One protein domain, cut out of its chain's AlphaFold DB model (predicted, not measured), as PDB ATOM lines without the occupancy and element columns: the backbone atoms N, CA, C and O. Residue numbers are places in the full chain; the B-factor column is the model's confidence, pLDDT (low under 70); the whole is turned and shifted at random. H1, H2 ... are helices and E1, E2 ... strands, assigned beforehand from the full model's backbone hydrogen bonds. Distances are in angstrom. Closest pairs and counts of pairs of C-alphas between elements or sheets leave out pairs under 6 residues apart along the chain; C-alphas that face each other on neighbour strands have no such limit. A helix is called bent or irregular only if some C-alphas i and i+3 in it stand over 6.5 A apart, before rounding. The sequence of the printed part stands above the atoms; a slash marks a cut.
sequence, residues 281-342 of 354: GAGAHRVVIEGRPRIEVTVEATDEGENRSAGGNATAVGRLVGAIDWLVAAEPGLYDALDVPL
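AT A GLANCE: This is residues 281 to 342 of the 354 residues of the protein "Dihydrodipicolinate reductase" of Streptomyces sp. C (UniProt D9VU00). A narrow two-stranded hairpin, E1 and E2, forms one arm of an open L, and the helices H1 and H2, one after the other, form the second arm, with the link of residues 300 to 307 at the corner. From the far end of H2 the chain folds back as a stretch with no named element, residues 330 to 342, and residues 328 to 334 stick out free. The printed part has 62 residues, with two named strands and two named helices in the order E1, E2, H1, H2; the sheet is E1 - E2, antiparallel, and the class is mixed, helices and strands. The whole is only just loose, close to extended, with a radius of gyration of the C-alphas of 15.4 A, and it is flat, spanning 42 by 39 by 14 A.

IN THESE COORDINATES: Strand E1 is residues 285 to 289, 13.4 A from first to last C-alpha, and begins at C-alpha 285 at (120.617, 120.124, 158.043). Strand E2 is residues 295 to 299, 13.2 A long. Helix H1, residues 308 to 322, is the longest helix at 20.9 A and begins at C-alpha 308 at (123.442, 121.661, 148.806). Helix H2, residues 324 to 329, is 8.7 A long and ends at C-alpha 329 at (148.402, 113.713, 169.332). Neither helix is bent.

HOW THE PARTS SIT: E1 and E2 form a hairpin joined by a tight link of 5 residues. They are antiparallel neighbours, with 173 degrees between their N-to-C directions. The C-alphas of Arg 286 and Thr 298, which face each other, are 4.4 A apart. Across the pair, N 287 and O 297 are within hydrogen-bond range at 2.8 A, and N 299 and O 285 also at 2.8 A. A short link of 8 residues leads from E2 to H1. E1 and H1 are only just apart, the closest C-alphas being 8.1 A from each other. H1 and H2 meet only through their link, a tight one of 1 residue. H2 is apart from both E1 and E2. In H1 and H2 every O i to N i+4 pair is within hydrogen-bond range.

THE WHOLE: The two C-alphas farthest apart, those of Gly 281 and Glu 331, are 42.9 A from each other, and the first and last printed C-alphas, Gly 281 and Leu 342, are 27.7 A apart. The printed part has no cut, and no link between named elements is long. Residues 330 to 342 have C-alphas 10 to 24 A from the mean of the C-alphas. The mean pLDDT of the printed part of this model is 90.6, and no printed residue is under 70.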
ATOM      1  N   GLY A 281     114.323 125.805 149.974       82.44
ATOM      2  CA  GLY A 281     115.394 125.332 149.107       82.44
ATOM      3  C   GLY A 281     115.545 123.808 149.041       82.44
ATOM      4  O   GLY A 281     114.815 123.030 149.656       82.44
ATOM      5  N   ALA A 282     116.554 123.366 148.286       80.12
ATOM      6  CA  ALA A 282     116.749 121.961 147.909       80.12
ATOM      7  C   ALA A 282     117.280 121.039 149.029       80.12
ATOM      8  O   ALA A 282     117.347 119.826 148.841       80.12
ATOM      9  N   GLY A 283     117.669 121.579 150.186       86.81
ATOM     10  CA  GLY A 283     118.129 120.778 151.320       86.81
ATOM     11  C   GLY A 283     118.817 121.600 152.403       86.81
ATOM     12  O   GLY A 283     119.419 122.634 152.120       86.81
ATOM     13  N   ALA A 284     118.730 121.139 153.646       91.56
ATOM     14  CA  ALA A 284     119.397 121.730 154.798       91.56
ATOM     15  C   ALA A 284     119.580 120.672 155.892       91.56
ATOM     16  O   ALA A 284     118.836 119.691 155.932       91.56
ATOM     17  N   HIS A 285     120.524 120.894 156.805       92.75
ATOM     18  CA  HIS A 285     120.617 120.124 158.043       92.75
ATOM     19  C   HIS A 285     119.935 120.917 159.150       92.75
ATOM     20  O   HIS A 285     120.355 122.032 159.463       92.75
ATOM     21  N   ARG A 286     118.878 120.357 159.737       94.38
ATOM     22  CA  ARG A 286     118.119 121.008 160.805       94.38
ATOM     23  C   ARG A 286     118.271 120.238 162.110       94.38
ATOM     24  O   ARG A 286     118.147 119.020 162.135       94.38
ATOM     25  N   VAL A 287     118.499 120.974 163.189       96.44
ATOM     26  CA  VAL A 287     118.441 120.476 164.564       96.44
ATOM     27  C   VAL A 287     117.312 121.209 165.270       96.44
ATOM     28  O   VAL A 287     117.320 122.439 165.344       96.44
ATOM     29  N   VAL A 288     116.353 120.449 165.791       96.94
ATOM     30  CA  VAL A 288     115.265 120.961 166.624       96.94
ATOM     31  C   VAL A 288     115.411 120.350 168.010       96.94
ATOM     32  O   VAL A 288     115.439 119.132 168.156       96.94
ATOM     33  N   ILE A 289     115.513 121.203 169.023       97.88
ATOM     34  CA  ILE A 289     115.484 120.815 170.431       97.88
ATOM     35  C   ILE A 289     114.176 121.351 170.994       97.88
ATOM     36  O   ILE A 289     114.028 122.552 171.244       97.88
ATOM     37  N   GLU A 290     113.219 120.447 171.167       97.12
ATOM     38  CA  GLU A 290     111.960 120.757 171.831       97.12
ATOM     39  C   GLU A 290     112.186 120.861 173.343       97.12
ATOM     40  O   GLU A 290     112.825 120.008 173.962       97.12
ATOM     41  N   GLY A 291     111.688 121.937 173.950       95.44
ATOM     42  CA  GLY A 291     111.945 122.231 175.353       95.44
ATOM     43  C   GLY A 291     111.687 123.688 175.712       95.44
ATOM     44  O   GLY A 291     110.933 124.400 175.049       95.44
ATOM     45  N   ARG A 292     112.310 124.137 176.804       95.19
ATOM     46  CA  ARG A 292     112.249 125.525 177.272       95.19
ATOM     47  C   ARG A 292     113.677 126.043 177.501       95.19
ATOM     48  O   ARG A 292     114.274 125.669 178.507       95.19
ATOM     49  N   PRO A 293     114.220 126.895 176.611       96.75
ATOM     50  CA  PRO A 293     113.617 127.367 175.359       96.75
ATOM     51  C   PRO A 293     113.537 126.264 174.293       96.75
ATOM     52  O   PRO A 293     114.310 125.308 174.322       96.75
ATOM     53  N   ARG A 294     112.634 126.435 173.322       97.38
ATOM     54  CA  ARG A 294     112.690 125.687 172.063       97.38
ATOM     55  C   ARG A 294     113.819 126.265 171.218       97.38
ATOM     56  O   ARG A 294     113.862 127.478 171.012       97.38
ATOM     57  N   ILE A 295     114.717 125.410 170.740       97.94
ATOM     58  CA  ILE A 295     115.862 125.817 169.923       97.94
ATOM     59  C   ILE A 295     115.726 125.162 168.557       97.94
ATOM     60  O   ILE A 295     115.528 123.956 168.454       97.94
ATOM     61  N   GLU A 296     115.867 125.957 167.504       96.62
ATOM     62  CA  GLU A 296     115.898 125.467 166.134       96.62
ATOM     63  C   GLU A 296     117.093 126.080 165.413       96.62
ATOM     64  O   GLU A 296     117.264 127.298 165.388       96.62
ATOM     65  N   VAL A 297     117.935 125.218 164.849       96.12
ATOM     66  CA  VAL A 297     119.117 125.604 164.080       96.12
ATOM     67  C   VAL A 297     119.019 124.941 162.719       96.12
ATOM     68  O   VAL A 297     118.946 123.718 162.627       96.12
ATOM     69  N   THR A 298     119.037 125.743 161.658       93.75
ATOM     70  CA  THR A 298     119.148 125.248 160.284       93.75
ATOM     71  C   THR A 298     120.502 125.664 159.727       93.75
ATOM     72  O   THR A 298     120.863 126.839 159.779       93.75
ATOM     73  N   VAL A 299     121.252 124.693 159.214       91.25
ATOM     74  CA  VAL A 299     122.539 124.899 158.556       91.25
ATOM     75  C   VAL A 299     122.399 124.549 157.084       91.25
ATOM     76  O   VAL A 299     122.028 123.431 156.716       91.25
ATOM     77  N   GLU A 300     122.740 125.519 156.248       90.25
ATOM     78  CA  GLU A 300     122.761 125.397 154.801       90.25
ATOM     79  C   GLU A 300     124.186 125.620 154.318       90.25
ATOM     80  O   GLU A 300     124.848 126.582 154.704       90.25
ATOM     81  N   ALA A 301     124.660 124.704 153.484       88.44
ATOM     82  CA  ALA A 301     125.956 124.802 152.847       88.44
ATOM     83  C   ALA A 301     125.779 124.437 151.380       88.44
ATOM     84  O   ALA A 301     125.123 123.447 151.061       88.44
ATOM     85  N   THR A 302     126.377 125.227 150.505       88.56
ATOM     86  CA  THR A 302     126.453 124.986 149.066       88.56
ATOM     87  C   THR A 302     127.917 124.938 148.659       88.56
ATOM     88  O   THR A 302     128.750 125.585 149.292       88.56
ATOM     89  N   ASP A 303     128.225 124.195 147.605       84.56
ATOM     90  CA  ASP A 303     129.555 124.186 146.987       84.56
ATOM     91  C   ASP A 303     129.391 124.244 145.457       84.56
ATOM     92  O   ASP A 303     128.440 124.876 144.996       84.56
ATOM     93  N   GLU A 304     130.282 123.616 144.685       76.50
ATOM     94  CA  GLU A 304     130.242 123.464 143.224       76.50
ATOM     95  C   GLU A 304     128.817 123.528 142.641       76.50
ATOM     96  O   GLU A 304     127.971 122.663 142.893       76.50
ATOM     97  N   GLY A 305     128.542 124.581 141.865       74.81
ATOM     98  CA  GLY A 305     127.246 124.773 141.203       74.81
ATOM     99  C   GLY A 305     126.059 124.973 142.153       74.81
ATOM    100  O   GLY A 305     124.955 124.555 141.822       74.81
ATOM    101  N   GLU A 306     126.285 125.558 143.333       76.12
ATOM    102  CA  GLU A 306     125.278 125.802 144.381       76.12
ATOM    103  C   GLU A 306     124.653 124.520 144.959       76.12
ATOM    104  O   GLU A 306     123.581 124.523 145.570       76.12
ATOM    105  N   ASN A 307     125.342 123.387 144.808       81.12
ATOM    106  CA  ASN A 307     124.811 122.100 145.219       81.12
ATOM    107  C   ASN A 307     124.831 121.949 146.752       81.12
ATOM    108  O   ASN A 307     125.892 121.865 147.379       81.12
ATOM    109  N   ARG A 308     123.638 121.851 147.356       83.06
ATOM    110  CA  ARG A 308     123.442 121.661 148.806       83.06
ATOM    111  C   ARG A 308     124.049 120.351 149.331       83.06
ATOM    112  O   ARG A 308     124.551 120.305 150.451       83.06
ATOM    113  N   SER A 309     124.037 119.285 148.527       82.31
ATOM    114  CA  SER A 309     124.667 118.008 148.891       82.31
ATOM    115  C   SER A 309     126.192 118.125 148.900       82.31
ATOM    116  O   SER A 309     126.837 117.653 149.837       82.31
ATOM    117  N   ALA A 310     126.766 118.815 147.909       83.81
ATOM    118  CA  ALA A 310     128.204 119.063 147.855       83.81
ATOM    119  C   ALA A 310     128.667 119.909 149.051       83.81
ATOM    120  O   ALA A 310     129.605 119.521 149.744       83.81
ATOM    121  N   GLY A 311     127.939 120.982 149.380       87.00
ATOM    122  CA  GLY A 311     128.224 121.795 150.564       87.00
ATOM    123  C   GLY A 311     128.118 121.009 151.873       87.00
ATOM    124  O   GLY A 311     129.004 121.102 152.725       87.00
ATOM    125  N   GLY A 312     127.091 120.166 152.025       86.56
ATOM    126  CA  GLY A 312     126.984 119.239 153.157       86.56
ATOM    127  C   GLY A 312     128.213 118.330 153.286       86.56
ATOM    128  O   GLY A 312     128.836 118.277 154.350       86.56
ATOM    129  N   ASN A 313     128.632 117.697 152.187       86.62
ATOM    130  CA  ASN A 313     129.826 116.848 152.153       86.62
ATOM    131  C   ASN A 313     131.101 117.627 152.500       86.62
ATOM    132  O   ASN A 313     131.912 117.144 153.291       86.62
ATOM    133  N   ALA A 314     131.260 118.845 151.980       87.69
ATOM    134  CA  ALA A 314     132.396 119.707 152.288       87.69
ATOM    135  C   ALA A 314     132.475 120.026 153.790       87.69
ATOM    136  O   ALA A 314     133.550 119.933 154.387       87.69
ATOM    137  N   THR A 315     131.343 120.318 154.443       88.06
ATOM    138  CA  THR A 315     131.322 120.552 155.900       88.06
ATOM    139  C   THR A 315     131.669 119.295 156.704       88.06
ATOM    140  O   THR A 315     132.428 119.379 157.676       88.06
ATOM    141  N   ALA A 316     131.193 118.119 156.278       88.12
ATOM    142  CA  ALA A 316     131.516 116.844 156.914       88.12
ATOM    143  C   ALA A 316     133.012 116.506 156.786       88.12
ATOM    144  O   ALA A 316     133.675 116.217 157.786       88.12
ATOM    145  N   VAL A 317     133.571 116.623 155.576       89.50
ATOM    146  CA  VAL A 317     135.006 116.431 155.315       89.50
ATOM    147  C   VAL A 317     135.839 117.446 156.093       89.50
ATOM    148  O   VAL A 317     136.838 117.073 156.706       89.50
ATOM    149  N   GLY A 318     135.410 118.708 156.148       88.25
ATOM    150  CA  GLY A 318     136.079 119.754 156.918       88.25
ATOM    151  C   GLY A 318     136.228 119.394 158.398       88.25
ATOM    152  O   GLY A 318     137.304 119.587 158.970       88.25
ATOM    153  N   ARG A 319     135.194 118.797 159.011       88.94
ATOM    154  CA  ARG A 319     135.265 118.304 160.397       88.94
ATOM    155  C   ARG A 319     136.280 117.170 160.556       88.94
ATOM    156  O   ARG A 319     137.025 117.179 161.533       88.94
ATOM    157  N   LEU A 320     136.339 116.232 159.610       90.31
ATOM    158  CA  LEU A 320     137.291 115.114 159.640       90.31
ATOM    159  C   LEU A 320     138.738 115.593 159.466       90.31
ATOM    160  O   LEU A 320     139.605 115.258 160.271       90.31
ATOM    161  N   VAL A 321     138.996 116.431 158.460       90.38
ATOM    162  CA  VAL A 321     140.334 116.976 158.184       90.38
ATOM    163  C   VAL A 321     140.811 117.856 159.339       90.38
ATOM    164  O   VAL A 321     141.959 117.746 159.770       90.38
ATOM    165  N   GLY A 322     139.926 118.679 159.908       88.44
ATOM    166  CA  GLY A 322     140.240 119.517 161.071       88.44
ATOM    167  C   GLY A 322     140.581 118.734 162.347       88.44
ATOM    168  O   GLY A 322     141.174 119.298 163.273       88.44
ATOM    169  N   ALA A 323     140.239 117.444 162.400       92.31
ATOM    170  CA  ALA A 323     140.524 116.562 163.526       92.31
ATOM    171  C   ALA A 323     141.881 115.840 163.423       92.31
ATOM    172  O   ALA A 323     142.327 115.289 164.427       92.31
ATOM    173  N   ILE A 324     142.560 115.857 162.268       92.75
ATOM    174  CA  ILE A 324     143.779 115.059 162.030       92.75
ATOM    175  C   ILE A 324     144.865 115.354 163.071       92.75
ATOM    176  O   ILE A 324     145.330 114.437 163.740       92.75
ATOM    177  N   ASP A 325     145.215 116.624 163.288       92.19
ATOM    178  CA  ASP A 325     146.275 116.988 164.244       92.19
ATOM    179  C   ASP A 325     145.922 116.608 165.688       92.19
ATOM    180  O   ASP A 325     146.797 116.292 166.491       92.19
ATOM    181  N   TRP A 326     144.630 116.656 166.035       94.81
ATOM    182  CA  TRP A 326     144.170 116.186 167.341       94.81
ATOM    183  C   TRP A 326     144.358 114.675 167.470       94.81
ATOM    184  O   TRP A 326     144.922 114.222 168.461       94.81
ATOM    185  N   LEU A 327     143.935 113.921 166.454       95.19
ATOM    186  CA  LEU A 327     144.007 112.466 166.449       95.19
ATOM    187  C   LEU A 327     145.459 111.968 166.478       95.19
ATOM    188  O   LEU A 327     145.755 111.013 167.184       95.19
ATOM    189  N   VAL A 328     146.374 112.642 165.772       96.44
ATOM    190  CA  VAL A 328     147.818 112.336 165.791       96.44
ATOM    191  C   VAL A 328     148.421 112.495 167.190       96.44
ATOM    192  O   VAL A 328     149.333 111.756 167.552       96.44
ATOM    193  N   ALA A 329     147.931 113.459 167.973       96.50
ATOM    194  CA  ALA A 329     148.402 113.713 169.332       96.50
ATOM    195  C   ALA A 329     147.689 112.867 170.402       96.50
ATOM    196  O   ALA A 329     148.118 112.861 171.556       96.50
ATOM    197  N   ALA A 330     146.589 112.200 170.052       96.81
ATOM    198  CA  ALA A 330     145.814 111.389 170.976       96.81
ATOM    199  C   ALA A 330     146.509 110.042 171.248       96.81
ATOM    200  O   ALA A 330     147.146 109.456 170.373       96.81
ATOM    201  N   GLU A 331     146.367 109.524 172.469       97.06
ATOM    202  CA  GLU A 331     146.836 108.175 172.804       97.06
ATOM    203  C   GLU A 331     146.023 107.108 172.040       97.06
ATOM    204  O   GLU A 331     144.897 107.378 171.613       97.06
ATOM    205  N   PRO A 332     146.528 105.874 171.876       96.75
ATOM    206  CA  PRO A 332     145.756 104.804 171.249       96.75
ATOM    207  C   PRO A 332     144.416 104.561 171.963       96.75
ATOM    208  O   PRO A 332     144.380 104.324 173.171       96.75
ATOM    209  N   GLY A 333     143.314 104.579 171.211       95.06
ATOM    210  CA  GLY A 333     141.967 104.424 171.756       95.06
ATOM    211  C   GLY A 333     140.879 104.461 170.684       95.06
ATOM    212  O   GLY A 333     141.160 104.677 169.505       95.06
ATOM    213  N   LEU A 334     139.635 104.234 171.112       93.06
ATOM    214  CA  LEU A 334     138.445 104.483 170.303       93.06
ATOM    215  C   LEU A 334     137.867 105.829 170.720       93.06
ATOM    216  O   LEU A 334     137.589 106.034 171.900       93.06
ATOM    217  N   TYR A 335     137.697 106.703 169.739       93.19
ATOM    218  CA  TYR A 335     137.171 108.046 169.912       93.19
ATOM    219  C   TYR A 335     135.926 108.215 169.059       93.19
ATOM    220  O   TYR A 335     135.830 107.638 167.972       93.19
ATOM    221  N   ASP A 336     135.004 109.041 169.522       91.62
ATOM    222  CA  ASP A 336     133.837 109.437 168.746       91.62
ATOM    223  C   ASP A 336     133.699 110.959 168.672       91.62
ATOM    224  O   ASP A 336     134.589 111.722 169.057       91.62
ATOM    225  N   ALA A 337     132.599 111.432 168.084       90.31
ATOM    226  CA  ALA A 337     132.440 112.845 167.784       90.31
ATOM    227  C   ALA A 337     132.351 113.737 169.035       90.31
ATOM    228  O   ALA A 337     132.525 114.949 168.873       90.31
ATOM    229  N   LEU A 338     132.107 113.178 170.232       93.00
ATOM    230  CA  LEU A 338     132.148 113.926 171.495       93.00
ATOM    231  C   LEU A 338     133.584 114.225 171.950       93.00
ATOM    232  O   LEU A 338     133.803 115.225 172.631       93.00
ATOM    233  N   ASP A 339     134.557 113.398 171.560       93.25
ATOM    234  CA  ASP A 339     135.970 113.591 171.909       93.25
ATOM    235  C   ASP A 339     136.654 114.616 170.993       93.25
ATOM    236  O   ASP A 339     137.591 115.312 171.395       93.25
ATOM    237  N   VAL A 340     136.183 114.716 169.745       92.44
ATOM    238  CA  VAL A 340     136.782 115.577 168.719       92.44
ATOM    239  C   VAL A 340     136.513 117.058 169.031       92.44
ATOM    240  O   VAL A 340     135.359 117.504 168.969       92.44
ATOM    241  N   PRO A 341     137.558 117.877 169.268       89.75
ATOM    242  CA  PRO A 341     137.392 119.268 169.672       89.75
ATOM    243  C   PRO A 341     136.772 120.132 168.567       89.75
ATOM    244  O   PRO A 341     137.137 120.043 167.393       89.75
ATOM    245  N   LEU A 342     135.880 121.049 168.955       87.75
ATOM    246  CA  LEU A 342     135.367 122.107 168.081       87.75
ATOM    247  C   LEU A 342     136.374 123.261 168.032       87.75
ATOM    248  O   LEU A 342     136.477 124.054 168.966       87.75
TER     249      LEU A 342